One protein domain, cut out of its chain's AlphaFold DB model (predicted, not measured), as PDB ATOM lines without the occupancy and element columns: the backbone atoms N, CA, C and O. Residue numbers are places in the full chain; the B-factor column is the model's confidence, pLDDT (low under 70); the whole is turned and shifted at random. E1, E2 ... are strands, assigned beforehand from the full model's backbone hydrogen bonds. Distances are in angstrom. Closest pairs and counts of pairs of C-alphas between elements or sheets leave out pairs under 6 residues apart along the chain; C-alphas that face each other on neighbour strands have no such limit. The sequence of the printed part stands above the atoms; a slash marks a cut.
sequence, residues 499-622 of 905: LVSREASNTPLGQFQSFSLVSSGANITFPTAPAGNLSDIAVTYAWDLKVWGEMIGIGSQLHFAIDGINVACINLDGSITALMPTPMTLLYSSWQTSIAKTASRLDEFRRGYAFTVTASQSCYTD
ATOM      1  N   LEU A 499     158.127 -29.916 112.048       72.94
ATOM      2  CA  LEU A 499     158.862 -28.898 111.292       72.94
ATOM      3  C   LEU A 499     158.664 -29.140 109.791       72.94
ATOM      4  O   LEU A 499     159.124 -30.139 109.238       72.94
ATOM      5  N   VAL A 500     158.022 -28.196 109.118       75.81
ATOM      6  CA  VAL A 500     157.868 -28.178 107.665       75.81
ATOM      7  C   VAL A 500     158.735 -27.062 107.108       75.81
ATOM      8  O   VAL A 500     158.597 -25.912 107.515       75.81
ATOM      9  N   SER A 501     159.604 -27.388 106.150       84.19
ATOM     10  CA  SER A 501     160.400 -26.415 105.393       84.19
ATOM     11  C   SER A 501     160.032 -26.461 103.911       84.19
ATOM     12  O   SER A 501     159.855 -27.541 103.342       84.19
ATOM     13  N   ARG A 502     159.885 -25.293 103.279       82.94
ATOM     14  CA  ARG A 502     159.605 -25.132 101.848       82.94
ATOM     15  C   ARG A 502     160.533 -24.090 101.239       82.94
ATOM     16  O   ARG A 502     160.619 -22.961 101.713       82.94
ATOM     17  N   GLU A 503     161.171 -24.450 100.134       88.06
ATOM     18  CA  GLU A 503     161.923 -23.502  99.312       88.06
ATOM     19  C   GLU A 503     160.974 -22.557  98.562       88.06
ATOM     20  O   GLU A 503     159.875 -22.946  98.147       88.06
ATOM     21  N   ALA A 504     161.397 -21.310  98.352       86.12
ATOM     22  CA  ALA A 504     160.678 -20.394  97.474       86.12
ATOM     23  C   ALA A 504     160.643 -20.940  96.036       86.12
ATOM     24  O   ALA A 504     161.648 -21.376  95.479       86.12
ATOM     25  N   SER A 505     159.478 -20.880  95.397       86.25
ATOM     26  CA  SER A 505     159.203 -21.492  94.093       86.25
ATOM     27  C   SER A 505     159.931 -20.837  92.916       86.25
ATOM     28  O   SER A 505     159.868 -21.350  91.801       86.25
ATOM     29  N   ASN A 506     160.581 -19.688  93.122       79.81
ATOM     30  CA  ASN A 506     161.231 -18.910  92.068       79.81
ATOM     31  C   ASN A 506     162.695 -18.539  92.370       79.81
ATOM     32  O   ASN A 506     163.189 -17.529  91.860       79.81
ATOM     33  N   THR A 507     163.392 -19.346  93.174       79.19
ATOM     34  CA  THR A 507     164.806 -19.143  93.521       79.19
ATOM     35  C   THR A 507     165.755 -19.995  92.656       79.19
ATOM     36  O   THR A 507     165.381 -21.083  92.220       79.19
ATOM     37  N   PRO A 508     166.987 -19.524  92.368       82.56
ATOM     38  CA  PRO A 508     167.528 -18.206  92.702       82.56
ATOM     39  C   PRO A 508     166.879 -17.073  91.882       82.56
ATOM     40  O   PRO A 508     166.850 -17.093  90.647       82.56
ATOM     41  N   LEU A 509     166.386 -16.046  92.581       84.81
ATOM     42  CA  LEU A 509     165.674 -14.908  91.996       84.81
ATOM     43  C   LEU A 509     166.625 -13.723  91.815       84.81
ATOM     44  O   LEU A 509     167.279 -13.321  92.770       84.81
ATOM     45  N   GLY A 510     166.651 -13.096  90.636       82.75
ATOM     46  CA  GLY A 510     167.522 -11.936  90.373       82.75
ATOM     47  C   GLY A 510     168.874 -12.256  89.727       82.75
ATOM     48  O   GLY A 510     169.693 -11.358  89.544       82.75
ATOM     49  N   GLN A 511     169.109 -13.515  89.352       83.81
ATOM     50  CA  GLN A 511     170.334 -13.938  88.672       83.81
ATOM     51  C   GLN A 511     170.435 -13.413  87.227       83.81
ATOM     52  O   GLN A 511     169.425 -13.134  86.566       83.81
ATOM     53  N   PHE A 512     171.662 -13.339  86.703       79.88
ATOM     54  CA  PHE A 512     171.891 -13.151  85.270       79.88
ATOM     55  C   PHE A 512     171.437 -14.394  84.503       79.88
ATOM     56  O   PHE A 512     171.884 -15.502  84.779       79.88
ATOM     57  N   GLN A 513     170.564 -14.201  83.518       79.69
ATOM     58  CA  GLN A 513     170.138 -15.264  82.606       79.69
ATOM     59  C   GLN A 513     171.083 -15.369  81.401       79.69
ATOM     60  O   GLN A 513     171.231 -16.432  80.808       79.69
ATOM     61  N   SER A 514     171.734 -14.261  81.029       76.25
ATOM     62  CA  SER A 514     172.812 -14.209  80.037       76.25
ATOM     63  C   SER A 514     173.636 -12.925  80.206       76.25
ATOM     64  O   SER A 514     173.272 -12.050  80.990       76.25
ATOM     65  N   PHE A 515     174.694 -12.755  79.407       68.81
ATOM     66  CA  PHE A 515     175.505 -11.524  79.352       68.81
ATOM     67  C   PHE A 515     174.723 -10.244  78.973       68.81
ATOM     68  O   PHE A 515     175.279  -9.148  79.027       68.81
ATOM     69  N   SER A 516     173.460 -10.362  78.557       74.94
ATOM     70  CA  SER A 516     172.596  -9.242  78.161       74.94
ATOM     71  C   SER A 516     171.196  -9.293  78.785       74.94
ATOM     72  O   SER A 516     170.325  -8.538  78.367       74.94
ATOM     73  N   LEU A 517     170.959 -10.174  79.766       79.19
ATOM     74  CA  LEU A 517     169.647 -10.340  80.400       79.19
ATOM     75  C   LEU A 517     169.796 -10.690  81.883       79.19
ATOM     76  O   LEU A 517     170.479 -11.654  82.233       79.19
ATOM     77  N   VAL A 518     169.111  -9.942  82.748       82.69
ATOM     78  CA  VAL A 518     169.003 -10.228  84.184       82.69
ATOM     79  C   VAL A 518     167.549 -10.512  84.544       82.69
ATOM     80  O   VAL A 518     166.640  -9.908  83.976       82.69
ATOM     81  N   SER A 519     167.318 -11.425  85.486       80.75
ATOM     82  CA  SER A 519     165.985 -11.648  86.042       80.75
ATOM     83  C   SER A 519     165.548 -10.405  86.824       80.75
ATOM     84  O   SER A 519     166.042 -10.142  87.916       80.75
ATOM     85  N   SER A 520     164.609  -9.625  86.288       79.31
ATOM     86  CA  SER A 520     164.074  -8.422  86.948       79.31
ATOM     87  C   SER A 520     163.087  -8.735  88.083       79.31
ATOM     88  O   SER A 520     162.377  -7.845  88.550       79.31
ATOM     89  N   GLY A 521     163.029  -9.993  88.537       79.12
ATOM     90  CA  GLY A 521     162.113 -10.447  89.575       79.12
ATOM     91  C   GLY A 521     162.222  -9.610  90.850       79.12
ATOM     92  O   GLY A 521     163.288  -9.534  91.468       79.12
ATOM     93  N   ALA A 522     161.103  -8.988  91.222       84.88
ATOM     94  CA  ALA A 522     160.975  -8.121  92.393       84.88
ATOM     95  C   ALA A 522     160.322  -8.820  93.597       84.88
ATOM     96  O   ALA A 522     160.318  -8.251  94.679       84.88
ATOM     97  N   ASN A 523     159.786 -10.036  93.430       91.19
ATOM     98  CA  ASN A 523     159.065 -10.761  94.480       91.19
ATOM     99  C   ASN A 523     159.547 -12.212  94.589       91.19
ATOM    100  O   ASN A 523     159.543 -12.935  93.594       91.19
ATOM    101  N   ILE A 524     159.929 -12.630  95.792       90.19
ATOM    102  CA  ILE A 524     160.200 -14.018  96.180       90.19
ATOM    103  C   ILE A 524     158.850 -14.674  96.467       90.19
ATOM    104  O   ILE A 524     158.085 -14.143  97.268       90.19
ATOM    105  N   THR A 525     158.533 -15.784  95.807       89.81
ATOM    106  CA  THR A 525     157.219 -16.439  95.907       89.81
ATOM    107  C   THR A 525     157.368 -17.795  96.576       89.81
ATOM    108  O   THR A 525     158.215 -18.580  96.161       89.81
ATOM    109  N   PHE A 526     156.542 -18.090  97.576       88.81
ATOM    110  CA  PHE A 526     156.535 -19.382  98.266       88.81
ATOM    111  C   PHE A 526     155.299 -20.207  97.877       88.81
ATOM    112  O   PHE A 526     154.276 -19.631  97.491       88.81
ATOM    113  N   PRO A 527     155.361 -21.546  97.990       87.31
ATOM    114  CA  PRO A 527     154.187 -22.401  97.855       87.31
ATOM    115  C   PRO A 527     153.088 -22.033  98.863       87.31
ATOM    116  O   PRO A 527     153.348 -21.391  99.883       87.31
ATOM    117  N   THR A 528     151.862 -22.495  98.614       84.75
ATOM    118  CA  THR A 528     150.737 -22.354  99.549       84.75
ATOM    119  C   THR A 528     151.104 -22.879 100.940       84.75
ATOM    120  O   THR A 528     151.880 -23.834 101.052       84.75
ATOM    121  N   ALA A 529     150.533 -22.271 101.980       81.94
ATOM    122  CA  ALA A 529     150.740 -22.674 103.368       81.94
ATOM    123  C   ALA A 529     150.439 -24.175 103.578       81.94
ATOM    124  O   ALA A 529     149.508 -24.694 102.949       81.94
ATOM    125  N   PRO A 530     151.207 -24.885 104.425       77.56
ATOM    126  CA  PRO A 530     150.814 -26.204 104.918       77.56
ATOM    127  C   PRO A 530     149.437 -26.147 105.603       77.56
ATOM    128  O   PRO A 530     149.040 -25.093 106.101       77.56
ATOM    129  N   ALA A 531     148.710 -27.268 105.610       73.00
ATOM    130  CA  ALA A 531     147.506 -27.402 106.432       73.00
ATOM    131  C   ALA A 531     147.883 -27.382 107.925       73.00
ATOM    132  O   ALA A 531     149.040 -27.656 108.248       73.00
ATOM    133  N   GLY A 532     146.930 -27.034 108.794       73.50
ATOM    134  CA  GLY A 532     147.123 -26.898 110.244       73.50
ATOM    135  C   GLY A 532     147.365 -25.469 110.743       73.50
ATOM    136  O   GLY A 532     147.480 -24.515 109.966       73.50
ATOM    137  N   ASN A 533     147.410 -25.316 112.066       78.44
ATOM    138  CA  ASN A 533     147.833 -24.100 112.746       78.44
ATOM    139  C   ASN A 533     149.359 -23.994 112.690       78.44
ATOM    140  O   ASN A 533     150.076 -24.893 113.126       78.44
ATOM    141  N   LEU A 534     149.857 -22.878 112.153       81.00
ATOM    142  CA  LEU A 534     151.286 -22.673 111.926       81.00
ATOM    143  C   LEU A 534     151.908 -21.824 113.037       81.00
ATOM    144  O   LEU A 534     151.404 -20.741 113.340       81.00
ATOM    145  N   SER A 535     153.040 -22.270 113.583       78.25
ATOM    146  CA  SER A 535     153.839 -21.514 114.557       78.25
ATOM    147  C   SER A 535     155.307 -21.388 114.133       78.25
ATOM    148  O   SER A 535     155.786 -22.124 113.270       78.25
ATOM    149  N   ASP A 536     156.011 -20.417 114.727       80.12
ATOM    150  CA  ASP A 536     157.444 -20.141 114.515       80.12
ATOM    151  C   ASP A 536     157.847 -20.041 113.035       80.12
ATOM    152  O   ASP A 536     158.804 -20.660 112.565       80.12
ATOM    153  N   ILE A 537     157.077 -19.260 112.279       83.75
ATOM    154  CA  ILE A 537     157.279 -19.109 110.843       83.75
ATOM    155  C   ILE A 537     158.528 -18.260 110.613       83.75
ATOM    156  O   ILE A 537     158.545 -17.062 110.894       83.75
ATOM    157  N   ALA A 538     159.569 -18.876 110.070       88.31
ATOM    158  CA  ALA A 538     160.850 -18.248 109.801       88.31
ATOM    159  C   ALA A 538     161.156 -18.304 108.306       88.31
ATOM    160  O   ALA A 538     160.925 -19.323 107.662       88.31
ATOM    161  N   VAL A 539     161.686 -17.217 107.745       88.50
ATOM    162  CA  VAL A 539     162.215 -17.204 106.376       88.50
ATOM    163  C   VAL A 539     163.701 -16.903 106.431       88.50
ATOM    164  O   VAL A 539     164.111 -15.853 106.930       88.50
ATOM    165  N   THR A 540     164.505 -17.818 105.904       90.44
ATOM    166  CA  THR A 540     165.949 -17.660 105.772       90.44
ATOM    167  C   THR A 540     166.281 -17.200 104.361       90.44
ATOM    168  O   THR A 540     165.932 -17.858 103.386       90.44
ATOM    169  N   TYR A 541     166.986 -16.076 104.253       88.69
ATOM    170  CA  TYR A 541     167.445 -15.482 103.004       88.69
ATOM    171  C   TYR A 541     168.959 -15.598 102.890       88.69
ATOM    172  O   TYR A 541     169.695 -15.062 103.719       88.69
ATOM    173  N   ALA A 542     169.429 -16.207 101.810       88.94
ATOM    174  CA  ALA A 542     170.799 -16.056 101.344       88.94
ATOM    175  C   ALA A 542     170.802 -15.152 100.110       88.94
ATOM    176  O   ALA A 542     169.958 -15.289  99.221       88.94
ATOM    177  N   TRP A 543     171.720 -14.192 100.067       90.44
ATOM    178  CA  TRP A 543     171.747 -13.170  99.030       90.44
ATOM    179  C   TRP A 543     173.169 -12.902  98.545       90.44
ATOM    180  O   TRP A 543     174.136 -13.018  99.292       90.44
ATOM    181  N   ASP A 544     173.277 -12.535  97.272       89.75
ATOM    182  CA  ASP A 544     174.521 -12.165  96.602       89.75
ATOM    183  C   ASP A 544     174.265 -10.933  95.725       89.75
ATOM    184  O   ASP A 544     173.223 -10.827  95.065       89.75
ATOM    185  N   LEU A 545     175.207  -9.990  95.711       88.69
ATOM    186  CA  LEU A 545     175.124  -8.775  94.905       88.69
ATOM    187  C   LEU A 545     176.334  -8.694  93.980       88.69
ATOM    188  O   LEU A 545     177.468  -8.539  94.426       88.69
ATOM    189  N   LYS A 546     176.075  -8.738  92.674       85.06
ATOM    190  CA  LYS A 546     177.100  -8.598  91.634       85.06
ATOM    191  C   LYS A 546     176.829  -7.366  90.791       85.06
ATOM    192  O   LYS A 546     175.702  -7.155  90.349       85.06
ATOM    193  N   VAL A 547     177.867  -6.581  90.531       82.25
ATOM    194  CA  VAL A 547     177.812  -5.397  89.663       82.25
ATOM    195  C   VAL A 547     178.468  -5.729  88.326       82.25
ATOM    196  O   VAL A 547     179.479  -6.427  88.282       82.25
ATOM    197  N   TRP A 548     177.885  -5.245  87.229       78.19
ATOM    198  CA  TRP A 548     178.402  -5.422  85.875       78.19
ATOM    199  C   TRP A 548     178.682  -4.062  85.229       78.19
ATOM    200  O   TRP A 548     177.776  -3.238  85.076       78.19
ATOM    201  N   GLY A 549     179.938  -3.850  84.827       73.44
ATOM    202  CA  GLY A 549     180.440  -2.569  84.318       73.44
ATOM    203  C   GLY A 549     180.769  -1.550  85.419       73.44
ATOM    204  O   GLY A 549     180.475  -1.758  86.593       73.44
ATOM    205  N   GLU A 550     181.397  -0.435  85.041       66.88
ATOM    206  CA  GLU A 550     181.690   0.673  85.960       66.88
ATOM    207  C   GLU A 550     180.419   1.492  86.246       66.88
ATOM    208  O   GLU A 550     179.883   2.179  85.369       66.88
ATOM    209  N   MET A 551     179.945   1.440  87.491       64.06
ATOM    210  CA  MET A 551     178.863   2.290  87.994       64.06
ATOM    211  C   MET A 551     179.399   3.664  88.427       64.06
ATOM    212  O   MET A 551     179.354   4.027  89.598       64.06
ATOM    213  N   ILE A 552     179.936   4.442  87.486       55.66
ATOM    214  CA  ILE A 552     180.427   5.800  87.771       55.66
ATOM    215  C   ILE A 552     179.256   6.791  87.699       55.66
ATOM    216  O   ILE A 552     178.629   6.939  86.649       55.66
ATOM    217  N   GLY A 553     178.984   7.497  88.805       57.59
ATOM    218  CA  GLY A 553     178.077   8.655  88.836       57.59
ATOM    219  C   GLY A 553     176.690   8.440  89.455       57.59
ATOM    220  O   GLY A 553     175.759   9.161  89.095       57.59
ATOM    221  N   ILE A 554     176.515   7.494  90.386       57.09
ATOM    222  CA  ILE A 554     175.278   7.425  91.182       57.09
ATOM    223  C   ILE A 554     175.258   8.594  92.183       57.09
ATOM    224  O   ILE A 554     176.107   8.690  93.058       57.09
ATOM    225  N   GLY A 555     174.318   9.535  92.039       62.34
ATOM    226  CA  GLY A 555     174.231  10.745  92.880       62.34
ATOM    227  C   GLY A 555     173.942  10.494  94.371       62.34
ATOM    228  O   GLY A 555     173.894  11.442  95.150       62.34
ATOM    229  N   SER A 556     173.740   9.235  94.766       74.12
ATOM    230  CA  SER A 556     173.504   8.755  96.131       74.12
ATOM    231  C   SER A 556     173.864   7.265  96.231       74.12
ATOM    232  O   SER A 556     173.885   6.572  95.211       74.12
ATOM    233  N   GLN A 557     174.096   6.755  97.448       80.50
ATOM    234  CA  GLN A 557     174.215   5.309  97.696       80.50
ATOM    235  C   GLN A 557     172.956   4.570  97.216       80.50
ATOM    236  O   GLN A 557     171.836   5.057  97.394       80.50
ATOM    237  N   LEU A 558     173.139   3.393  96.613       85.50
ATOM    238  CA  LEU A 558     172.034   2.536  96.181       85.50
ATOM    239  C   LEU A 558     171.849   1.394  97.180       85.50
ATOM    240  O   LEU A 558     172.764   0.594  97.369       85.50
ATOM    241  N   HIS A 559     170.668   1.311  97.793       86.75
ATOM    242  CA  HIS A 559     170.344   0.291  98.787       86.75
ATOM    243  C   HIS A 559     169.551  -0.872  98.186       86.75
ATOM    244  O   HIS A 559     168.659  -0.689  97.351       86.75
ATOM    245  N   PHE A 560     169.874  -2.071  98.654       89.50
ATOM    246  CA  PHE A 560     169.240  -3.323  98.277       89.50
ATOM    247  C   PHE A 560     168.506  -3.875  99.479       89.50
ATOM    248  O   PHE A 560     169.127  -4.130 100.511       89.50
ATOM    249  N   ALA A 561     167.198  -4.042  99.334       88.06
ATOM    250  CA  ALA A 561     166.333  -4.477 100.405       88.06
ATOM    251  C   ALA A 561     165.691  -5.832 100.111       88.06
ATOM    252  O   ALA A 561     165.376  -6.145  98.957       88.06
ATOM    253  N   ILE A 562     165.475  -6.604 101.172       87.94
ATOM    254  CA  ILE A 562     164.585  -7.766 101.215       87.94
ATOM    255  C   ILE A 562     163.554  -7.448 102.290       87.94
ATOM    256  O   ILE A 562     163.927  -7.059 103.394       87.94
ATOM    257  N   ASP A 563     162.276  -7.537 101.942       86.81
ATOM    258  CA  ASP A 563     161.160  -7.206 102.832       86.81
ATOM    259  C   ASP A 563     161.270  -5.803 103.469       86.81
ATOM    260  O   ASP A 563     161.002  -5.579 104.644       86.81
ATOM    261  N   GLY A 564     161.770  -4.836 102.691       80.81
ATOM    262  CA  GLY A 564     161.997  -3.461 103.149       80.81
ATOM    263  C   GLY A 564     163.236  -3.252 104.034       80.81
ATOM    264  O   GLY A 564     163.585  -2.102 104.302       80.81
ATOM    265  N   ILE A 565     163.948  -4.311 104.434       84.31
ATOM    266  CA  ILE A 565     165.195  -4.223 105.208       84.31
ATOM    267  C   ILE A 565     166.383  -4.113 104.256       84.31
ATOM    268  O   ILE A 565     166.605  -5.003 103.442       84.31
ATOM    269  N   ASN A 566     167.182  -3.050 104.380       88.19
ATOM    270  CA  ASN A 566     168.408  -2.876 103.598       88.19
ATOM    271  C   ASN A 566     169.473  -3.901 104.020       88.19
ATOM    272  O   ASN A 566     170.021  -3.808 105.116       88.19
ATOM    273  N   VAL A 567     169.800  -4.844 103.135       86.12
ATOM    274  CA  VAL A 567     170.774  -5.917 103.399       86.12
ATOM    275  C   VAL A 567     172.153  -5.632 102.806       86.12
ATOM    276  O   VAL A 567     173.162  -6.088 103.339       86.12
ATOM    277  N   ALA A 568     172.216  -4.823 101.747       87.31
ATOM    278  CA  ALA A 568     173.461  -4.389 101.120       87.31
ATOM    279  C   ALA A 568     173.317  -2.994 100.505       87.31
ATOM    280  O   ALA A 568     172.208  -2.539 100.207       87.31
ATOM    281  N   CYS A 569     174.437  -2.323 100.261       87.06
ATOM    282  CA  CYS A 569     174.468  -1.124  99.431       87.06
ATOM    283  C   CYS A 569     175.679  -1.095  98.493       87.06
ATOM    284  O   CYS A 569     176.695  -1.749  98.735       87.06
ATOM    285  N   ILE A 570     175.548  -0.313  97.419       85.69
ATOM    286  CA  ILE A 570     176.669   0.116  96.578       85.69
ATOM    287  C   ILE A 570     177.017   1.549  96.984       85.69
ATOM    288  O   ILE A 570     176.171   2.450  96.922       85.69
ATOM    289  N   ASN A 571     178.259   1.738  97.424       82.31
ATOM    290  CA  ASN A 571     178.806   3.023  97.836       82.31
ATOM    291  C   ASN A 571     179.061   3.946  96.636       82.31
ATOM    292  O   ASN A 571     179.088   3.513  95.486       82.31
ATOM    293  N   LEU A 572     179.285   5.237  96.908       79.56
ATOM    294  CA  LEU A 572     179.576   6.242  95.873       79.56
ATOM    295  C   LEU A 572     180.841   5.924  95.054       79.56
ATOM    296  O   LEU A 572     180.955   6.366  93.915       79.56
ATOM    297  N   ASP A 573     181.776   5.166  95.631       78.19
ATOM    298  CA  ASP A 573     183.008   4.703  94.984       78.19
ATOM    299  C   ASP A 573     182.836   3.381  94.209       78.19
ATOM    300  O   ASP A 573     183.797   2.871  93.636       78.19
ATOM    301  N   GLY A 574     181.621   2.823  94.177       74.19
ATOM    302  CA  GLY A 574     181.302   1.559  93.515       74.19
ATOM    303  C   GLY A 574     181.585   0.304  94.349       74.19
ATOM    304  O   GLY A 574     181.280  -0.795  93.886       74.19
ATOM    305  N   SER A 575     182.126   0.430  95.569       82.88
ATOM    306  CA  SER A 575     182.327  -0.713  96.470       82.88
ATOM    307  C   SER A 575     180.999  -1.244  97.028       82.88
ATOM    308  O   SER A 575     180.044  -0.492  97.236       82.88
ATOM    309  N   ILE A 576     180.930  -2.554  97.281       85.62
ATOM    310  CA  ILE A 576     179.757  -3.212  97.874       85.62
ATOM    311  C   ILE A 576     179.981  -3.366  99.377       85.62
ATOM    312  O   ILE A 576     181.007  -3.894  99.797       85.62
ATOM    313  N   THR A 577     179.013  -2.936 100.188       86.56
ATOM    314  CA  THR A 577     179.011  -3.162 101.642       86.56
ATOM    315  C   THR A 577     177.817  -4.023 102.035       86.56
ATOM    316  O   THR A 577     176.671  -3.683 101.729       86.56
ATOM    317  N   ALA A 578     178.085  -5.130 102.728       84.44
ATOM    318  CA  ALA A 578     177.057  -5.922 103.388       84.44
ATOM    319  C   ALA A 578     176.607  -5.200 104.666       84.44
ATOM    320  O   ALA A 578     177.426  -4.913 105.536       84.44
ATOM    321  N   LEU A 579     175.317  -4.878 104.755       82.88
ATOM    322  CA  LEU A 579     174.713  -4.229 105.924       82.88
ATOM    323  C   LEU A 579     174.118  -5.256 106.896       82.88
ATOM    324  O   LEU A 579     173.979  -4.968 108.081       82.88
ATOM    325  N   MET A 580     173.799  -6.451 106.392       79.62
ATOM    326  CA  MET A 580     173.331  -7.608 107.155       79.62
ATOM    327  C   MET A 580     174.196  -8.838 106.834       79.62
ATOM    328  O   MET A 580     174.800  -8.891 105.761       79.62
ATOM    329  N   PRO A 581     174.282  -9.836 107.727       77.00
ATOM    330  CA  PRO A 581     174.920 -11.108 107.402       77.00
ATOM    331  C   PRO A 581     174.131 -11.864 106.321       77.00
ATOM    332  O   PRO A 581     172.940 -11.630 106.107       77.00
ATOM    333  N   THR A 582     174.803 -12.786 105.635       82.69
ATOM    334  CA  THR A 582     174.158 -13.746 104.738       82.69
ATOM    335  C   THR A 582     174.649 -15.162 105.070       82.69
ATOM    336  O   THR A 582     175.865 -15.354 105.150       82.69
ATOM    337  N   PRO A 583     173.753 -16.143 105.313       83.50
ATOM    338  CA  PRO A 583     172.290 -16.018 105.351       83.50
ATOM    339  C   PRO A 583     171.769 -15.191 106.547       83.50
ATOM    340  O   PRO A 583     172.440 -15.069 107.570       83.50
ATOM    341  N   MET A 584     170.564 -14.628 106.418       83.38
ATOM    342  CA  MET A 584     169.814 -13.969 107.500       83.38
ATOM    343  C   MET A 584     168.422 -14.588 107.642       83.38
ATOM    344  O   MET A 584     167.805 -14.925 106.636       83.38
ATOM    345  N   THR A 585     167.904 -14.690 108.866       85.50
ATOM    346  CA  THR A 585     166.568 -15.241 109.141       85.50
ATOM    347  C   THR A 585     165.664 -14.168 109.735       85.50
ATOM    348  O   THR A 585     166.063 -13.478 110.672       85.50
ATOM    349  N   LEU A 586     164.454 -14.032 109.196       84.62
ATOM    350  CA  LEU A 586     163.403 -13.166 109.733       84.62
ATOM    351  C   LEU A 586     162.223 -14.015 110.205       84.62
ATOM    352  O   LEU A 586     161.872 -15.003 109.561       84.62
ATOM    353  N   LEU A 587     161.613 -13.613 111.318       84.12
ATOM    354  CA  LEU A 587     160.431 -14.260 111.883       84.12
ATOM    355  C   LEU A 587     159.163 -13.532 111.435       84.12
ATOM    356  O   LEU A 587     159.127 -12.302 111.389       84.12
ATOM    357  N   TYR A 588     158.117 -14.301 111.148       84.19
ATOM    358  CA  TYR A 588     156.826 -13.817 110.677       84.19
ATOM    359  C   TYR A 588     155.695 -14.358 111.546       84.19
ATOM    360  O   TYR A 588     155.748 -15.475 112.054       84.19
ATOM    361  N   SER A 589     154.623 -13.576 111.672       79.88
ATOM    362  CA  SER A 589     153.401 -13.986 112.375       79.88
ATOM    363  C   SER A 589     152.449 -14.831 111.517       79.88
ATOM    364  O   SER A 589     151.430 -15.297 112.015       79.88
ATOM    365  N   SER A 590     152.732 -14.994 110.218       88.25
ATOM    366  CA  SER A 590     151.909 -15.755 109.266       88.25
ATOM    367  C   SER A 590     152.742 -16.289 108.096       88.25
ATOM    368  O   SER A 590     153.836 -15.783 107.826       88.25
ATOM    369  N   TRP A 591     152.239 -17.321 107.407       90.06
ATOM    370  CA  TRP A 591     152.921 -17.930 106.260       90.06
ATOM    371  C   TRP A 591     153.022 -16.924 105.118       90.06
ATOM    372  O   TRP A 591     152.042 -16.258 104.775       90.06
ATOM    373  N   GLN A 592     154.204 -16.809 104.523       92.56
ATOM    374  CA  GLN A 592     154.452 -15.796 103.506       92.56
ATOM    375  C   GLN A 592     154.211 -16.413 102.137       92.56
ATOM    376  O   GLN A 592     154.701 -17.490 101.845       92.56
ATOM    377  N   THR A 593     153.451 -15.740 101.279       89.50
ATOM    378  CA  THR A 593     153.218 -16.205  99.898       89.50
ATOM    379  C   THR A 593     154.016 -15.395  98.884       89.50
ATOM    380  O   THR A 593     154.382 -15.908  97.827       89.50
ATOM    381  N   SER A 594     154.338 -14.141  99.211       90.06
ATOM    382  CA  SER A 594     155.137 -13.251  98.376       90.06
ATOM    383  C   SER A 594     155.869 -12.221  99.230       90.06
ATOM    384  O   SER A 594     155.235 -11.534 100.024       90.06
ATOM    385  N   ILE A 595     157.172 -12.058  99.010       91.75
ATOM    386  CA  ILE A 595     158.019 -11.093  99.725       91.75
ATOM    387  C   ILE A 595     158.776 -10.234  98.720       91.75
ATOM    388  O   ILE A 595     159.386 -10.751  97.782       91.75
ATOM    389  N   ALA A 596     158.742  -8.916  98.902       89.94
ATOM    390  CA  ALA A 596     159.388  -7.985  97.987       89.94
ATOM    391  C   ALA A 596     160.912  -7.960  98.182       89.94
ATOM    392  O   ALA A 596     161.420  -8.003  99.301       89.94
ATOM    393  N   LYS A 597     161.655  -7.808  97.086       91.38
ATOM    394  CA  LYS A 597     163.083  -7.482  97.090       91.38
ATOM    395  C   LYS A 597     163.395  -6.396  96.066       91.38
ATOM    396  O   LYS A 597     162.668  -6.227  95.085       91.38
ATOM    397  N   THR A 598     164.529  -5.716  96.218       90.31
ATOM    398  CA  THR A 598     165.031  -4.821  95.166       90.31
ATOM    399  C   THR A 598     165.232  -5.611  93.863       90.31
ATOM    400  O   THR A 598     165.945  -6.622  93.810       90.31
ATOM    401  N   ALA A 599     164.562  -5.177  92.793       87.44
ATOM    402  CA  ALA A 599     164.657  -5.814  91.483       87.44
ATOM    403  C   ALA A 599     166.072  -5.665  90.921       87.44
ATOM    404  O   ALA A 599     166.695  -4.616  91.065       87.44
ATOM    405  N   SER A 600     166.580  -6.701  90.257       87.88
ATOM    406  CA  SER A 600     167.836  -6.579  89.511       87.88
ATOM    407  C   SER A 600     167.617  -5.765  88.241       87.88
ATOM    408  O   SER A 600     166.530  -5.793  87.658       87.88
ATOM    409  N   ARG A 601     168.640  -5.026  87.807       84.88
ATOM    410  CA  ARG A 601     168.535  -4.098  86.678       84.88
ATOM    411  C   ARG A 601     169.762  -4.199  85.790       84.88
ATOM    412  O   ARG A 601     170.884  -4.188  86.282       84.88
ATOM    413  N   LEU A 602     169.531  -4.213  84.481       82.19
ATOM    414  CA  LEU A 602     170.553  -4.045  83.454       82.19
ATOM    415  C   LEU A 602     170.052  -2.986  82.467       82.19
ATOM    416  O   LEU A 602     168.905  -3.064  82.027       82.19
ATOM    417  N   ASP A 603     170.859  -1.968  82.182       78.00
ATOM    418  CA  ASP A 603     170.512  -0.923  81.215       78.00
ATOM    419  C   ASP A 603     170.911  -1.284  79.769       78.00
ATOM    420  O   ASP A 603     171.572  -2.294  79.511       78.00
ATOM    421  N   GLU A 604     170.511  -0.443  78.808       70.31
ATOM    422  CA  GLU A 604     170.789  -0.629  77.373       70.31
ATOM    423  C   GLU A 604     172.294  -0.618  77.031       70.31
ATOM    424  O   GLU A 604     172.697  -1.134  75.988       70.31
ATOM    425  N   PHE A 605     173.145  -0.096  77.922       70.12
ATOM    426  CA  PHE A 605     174.604  -0.089  77.788       70.12
ATOM    427  C   PHE A 605     175.277  -1.247  78.535       70.12
ATOM    428  O   PHE A 605     176.504  -1.257  78.664       70.12
ATOM    429  N   ARG A 606     174.498  -2.236  78.996       68.25
ATOM    430  CA  ARG A 606     174.960  -3.414  79.750       68.25
ATOM    431  C   ARG A 606     175.643  -3.058  81.074       68.25
ATOM    432  O   ARG A 606     176.509  -3.800  81.538       68.25
ATOM    433  N   ARG A 607     175.254  -1.935  81.680       77.06
ATOM    434  CA  ARG A 607     175.654  -1.536  83.032       77.06
ATOM    435  C   ARG A 607     174.512  -1.831  83.996       77.06
ATOM    436  O   ARG A 607     173.345  -1.578  83.691       77.06
ATOM    437  N   GLY A 608     174.820  -2.422  85.144       82.06
ATOM    438  CA  GLY A 608     173.774  -2.821  86.079       82.06
ATOM    439  C   GLY A 608     174.242  -3.707  87.218       82.06
ATOM    440  O   GLY A 608     175.435  -3.839  87.479       82.06
ATOM    441  N   TYR A 609     173.280  -4.318  87.895       86.94
ATOM    442  CA  TYR A 609     173.508  -5.170  89.053       86.94
ATOM    443  C   TYR A 609     172.539  -6.357  89.066       86.94
ATOM    444  O   TYR A 609     171.364  -6.237  88.700       86.94
ATOM    445  N   ALA A 610     173.035  -7.500  89.530       87.94
ATOM    446  CA  ALA A 610     172.251  -8.681  89.852       87.94
ATOM    447  C   ALA A 610     172.224  -8.853  91.369       87.94
ATOM    448  O   ALA A 610     173.244  -9.164  91.985       87.94
ATOM    449  N   PHE A 611     171.050  -8.635  91.952       91.31
ATOM    450  CA  PHE A 611     170.773  -8.906  93.354       91.31
ATOM    451  C   PHE A 611     170.045 -10.245  93.442       91.31
ATOM    452  O   PHE A 611     168.823 -10.316  93.253       91.31
ATOM    453  N   THR A 612     170.831 -11.300  93.647       89.94
ATOM    454  CA  THR A 612     170.373 -12.688  93.657       89.94
ATOM    455  C   THR A 612     169.962 -13.074  95.066       89.94
ATOM    456  O   THR A 612     170.719 -12.839  96.000       89.94
ATOM    457  N   VAL A 613     168.781 -13.671  95.220       89.62
ATOM    458  CA  VAL A 613     168.284 -14.150  96.513       89.62
ATOM    459  C   VAL A 613     167.775 -15.581  96.376       89.62
ATOM    460  O   VAL A 613     167.002 -15.891  95.464       89.62
ATOM    461  N   THR A 614     168.200 -16.441  97.295       90.44
ATOM    462  CA  THR A 614     167.609 -17.750  97.586       90.44
ATOM    463  C   THR A 614     166.959 -17.685  98.958       90.44
ATOM    464  O   THR A 614     167.517 -17.078  99.872       90.44
ATOM    465  N   ALA A 615     165.778 -18.275  99.100       90.06
ATOM    466  CA  ALA A 615     165.007 -18.184 100.325       90.06
ATOM    467  C   ALA A 615     164.269 -19.489 100.607       90.06
ATOM    468  O   ALA A 615     163.653 -20.050  99.697       90.06
ATOM    469  N   SER A 616     164.283 -19.897 101.868       88.31
ATOM    470  CA  SER A 616     163.525 -21.028 102.391       88.31
ATOM    471  C   SER A 616     162.673 -20.569 103.569       88.31
ATOM    472  O   SER A 616     163.085 -19.705 104.344       88.31
ATOM    473  N   GLN A 617     161.453 -21.091 103.668       89.62
ATOM    474  CA  GLN A 617     160.519 -20.792 104.748       89.62
ATOM    475  C   GLN A 617     160.227 -22.058 105.546       89.62
ATOM    476  O   GLN A 617     159.845 -23.075 104.970       89.62
ATOM    477  N   SER A 618     160.364 -21.982 106.866       87.25
ATOM    478  CA  SER A 618     160.046 -23.066 107.792       87.25
ATOM    479  C   SER A 618     158.980 -22.659 108.801       87.25
ATOM    480  O   SER A 618     158.900 -21.493 109.178       87.25
ATOM    481  N   CYS A 619     158.179 -23.616 109.256       84.50
ATOM    482  CA  CYS A 619     157.212 -23.459 110.342       84.50
ATOM    483  C   CYS A 619     156.949 -24.808 111.017       84.50
ATOM    484  O   CYS A 619     157.201 -25.848 110.407       84.50
ATOM    485  N   TYR A 620     156.363 -24.803 112.208       78.75
ATOM    486  CA  TYR A 620     155.754 -26.000 112.789       78.75
ATOM    487  C   TYR A 620     154.255 -26.040 112.462       78.75
ATOM    488  O   TYR A 620     153.618 -24.987 112.449       78.75
ATOM    489  N   THR A 621     153.703 -27.227 112.178       72.00
ATOM    490  CA  THR A 621     152.258 -27.430 111.936       72.00
ATOM    491  C   THR A 621     151.690 -28.614 112.714       72.00
ATOM    492  O   THR A 621     152.302 -29.684 112.732       72.00
ATOM    493  N   ASP A 622     150.517 -28.424 113.324       68.62
ATOM    494  CA  ASP A 622     149.777 -29.412 114.124       68.62
ATOM    495  C   ASP A 622     149.005 -30.464 113.300       68.62
ATOM    496  O   ASP A 622     148.537 -31.456 113.858       68.62
TER     497      ASP A 622
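What this domain is: This is residues 499 to 622 of the 905 residues of the protein "Putative structural protein" of viral metagenome (UniProt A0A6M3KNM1). A twisted sheet, built on two long strands, E10 and E4, side by side, makes one layer of a loosely formed, incomplete sandwich, with E1 beside E10 and E8 beside E4. Two small sheets, E3 with E9 and E5 with E6 and E7, partly cover one face of it, and the short strand E2 lies near the E10 end where residue 608 begins that strand. The printed part has 124 residues and no named helix; its ten strands, E1 to E10 in order along the chain, hold 62 residues, and the class is all strand. The largest sheet has the order E1 - E10 - E4 - E8, and the three sheets are antiparallel throughout. The whole is compact, with a radius of gyration of the C-alphas of 16.0 A, and only just elongated, with spans of 53 by 27 by 17 A.

Where its parts are: E1, residues 499 to 503, begins at C-alpha 499 (158.862, -28.898, 111.292). E2 is residues 512 to 514 and E3 residues 523 to 525. E4, residues 534 to 548, is the longest strand by residues and spans 41.4 A from C-alpha 534 (151.286, -22.673, 111.926). E5 is residues 558 to 562, E6 residues 565 to 570, 15.0 A long, E7 residues 576 to 578, E8 residues 584 to 588 and E9 residues 594 to 596. E10, residues 608 to 621, spans 41.7 A and ends at C-alpha 621 (152.258, -27.430, 111.936).

How they stand to each other: In the largest sheet, edge strand E1 is antiparallel to E10, with N 500 and O 619 2.8 A apart. E10 and E4 are antiparallel at 167 degrees, with N 614 and O 542 2.9 A apart. E4 and edge strand E8 are antiparallel, with N 541 and O 584 2.8 A apart. E3 and E9 are antiparallel, with N 524 and O 595 2.8 A apart; the closest C-alphas of E3 and E10, Ile 524 and Ala 615, are 7.6 A apart. E5, E6 and E7 form a meander, each strand the antiparallel neighbour of the one before, and both E5 and E6 and E6 and E7 are hairpins; N 560 and O 568 are 2.8 A apart, N 569 and O 577 3.0 A. The closest C-alphas of E5 and E9, Ile 562 and Ala 596, are 6.1 A apart. E2 pairs with no named strand, but residues 512 to 514 of E2 pair antiparallel with residues 517 to 518.

The domain as a whole: The C-alphas of Gly 553 and Asp 622, the two farthest apart, are 53.8 A apart. The printed part has no cut. The link from E9 to E10, 11 residues, is long. Mean pLDDT of the printed part is 82.3; residues 515, 550 to 555, 606 and 622 are under 70.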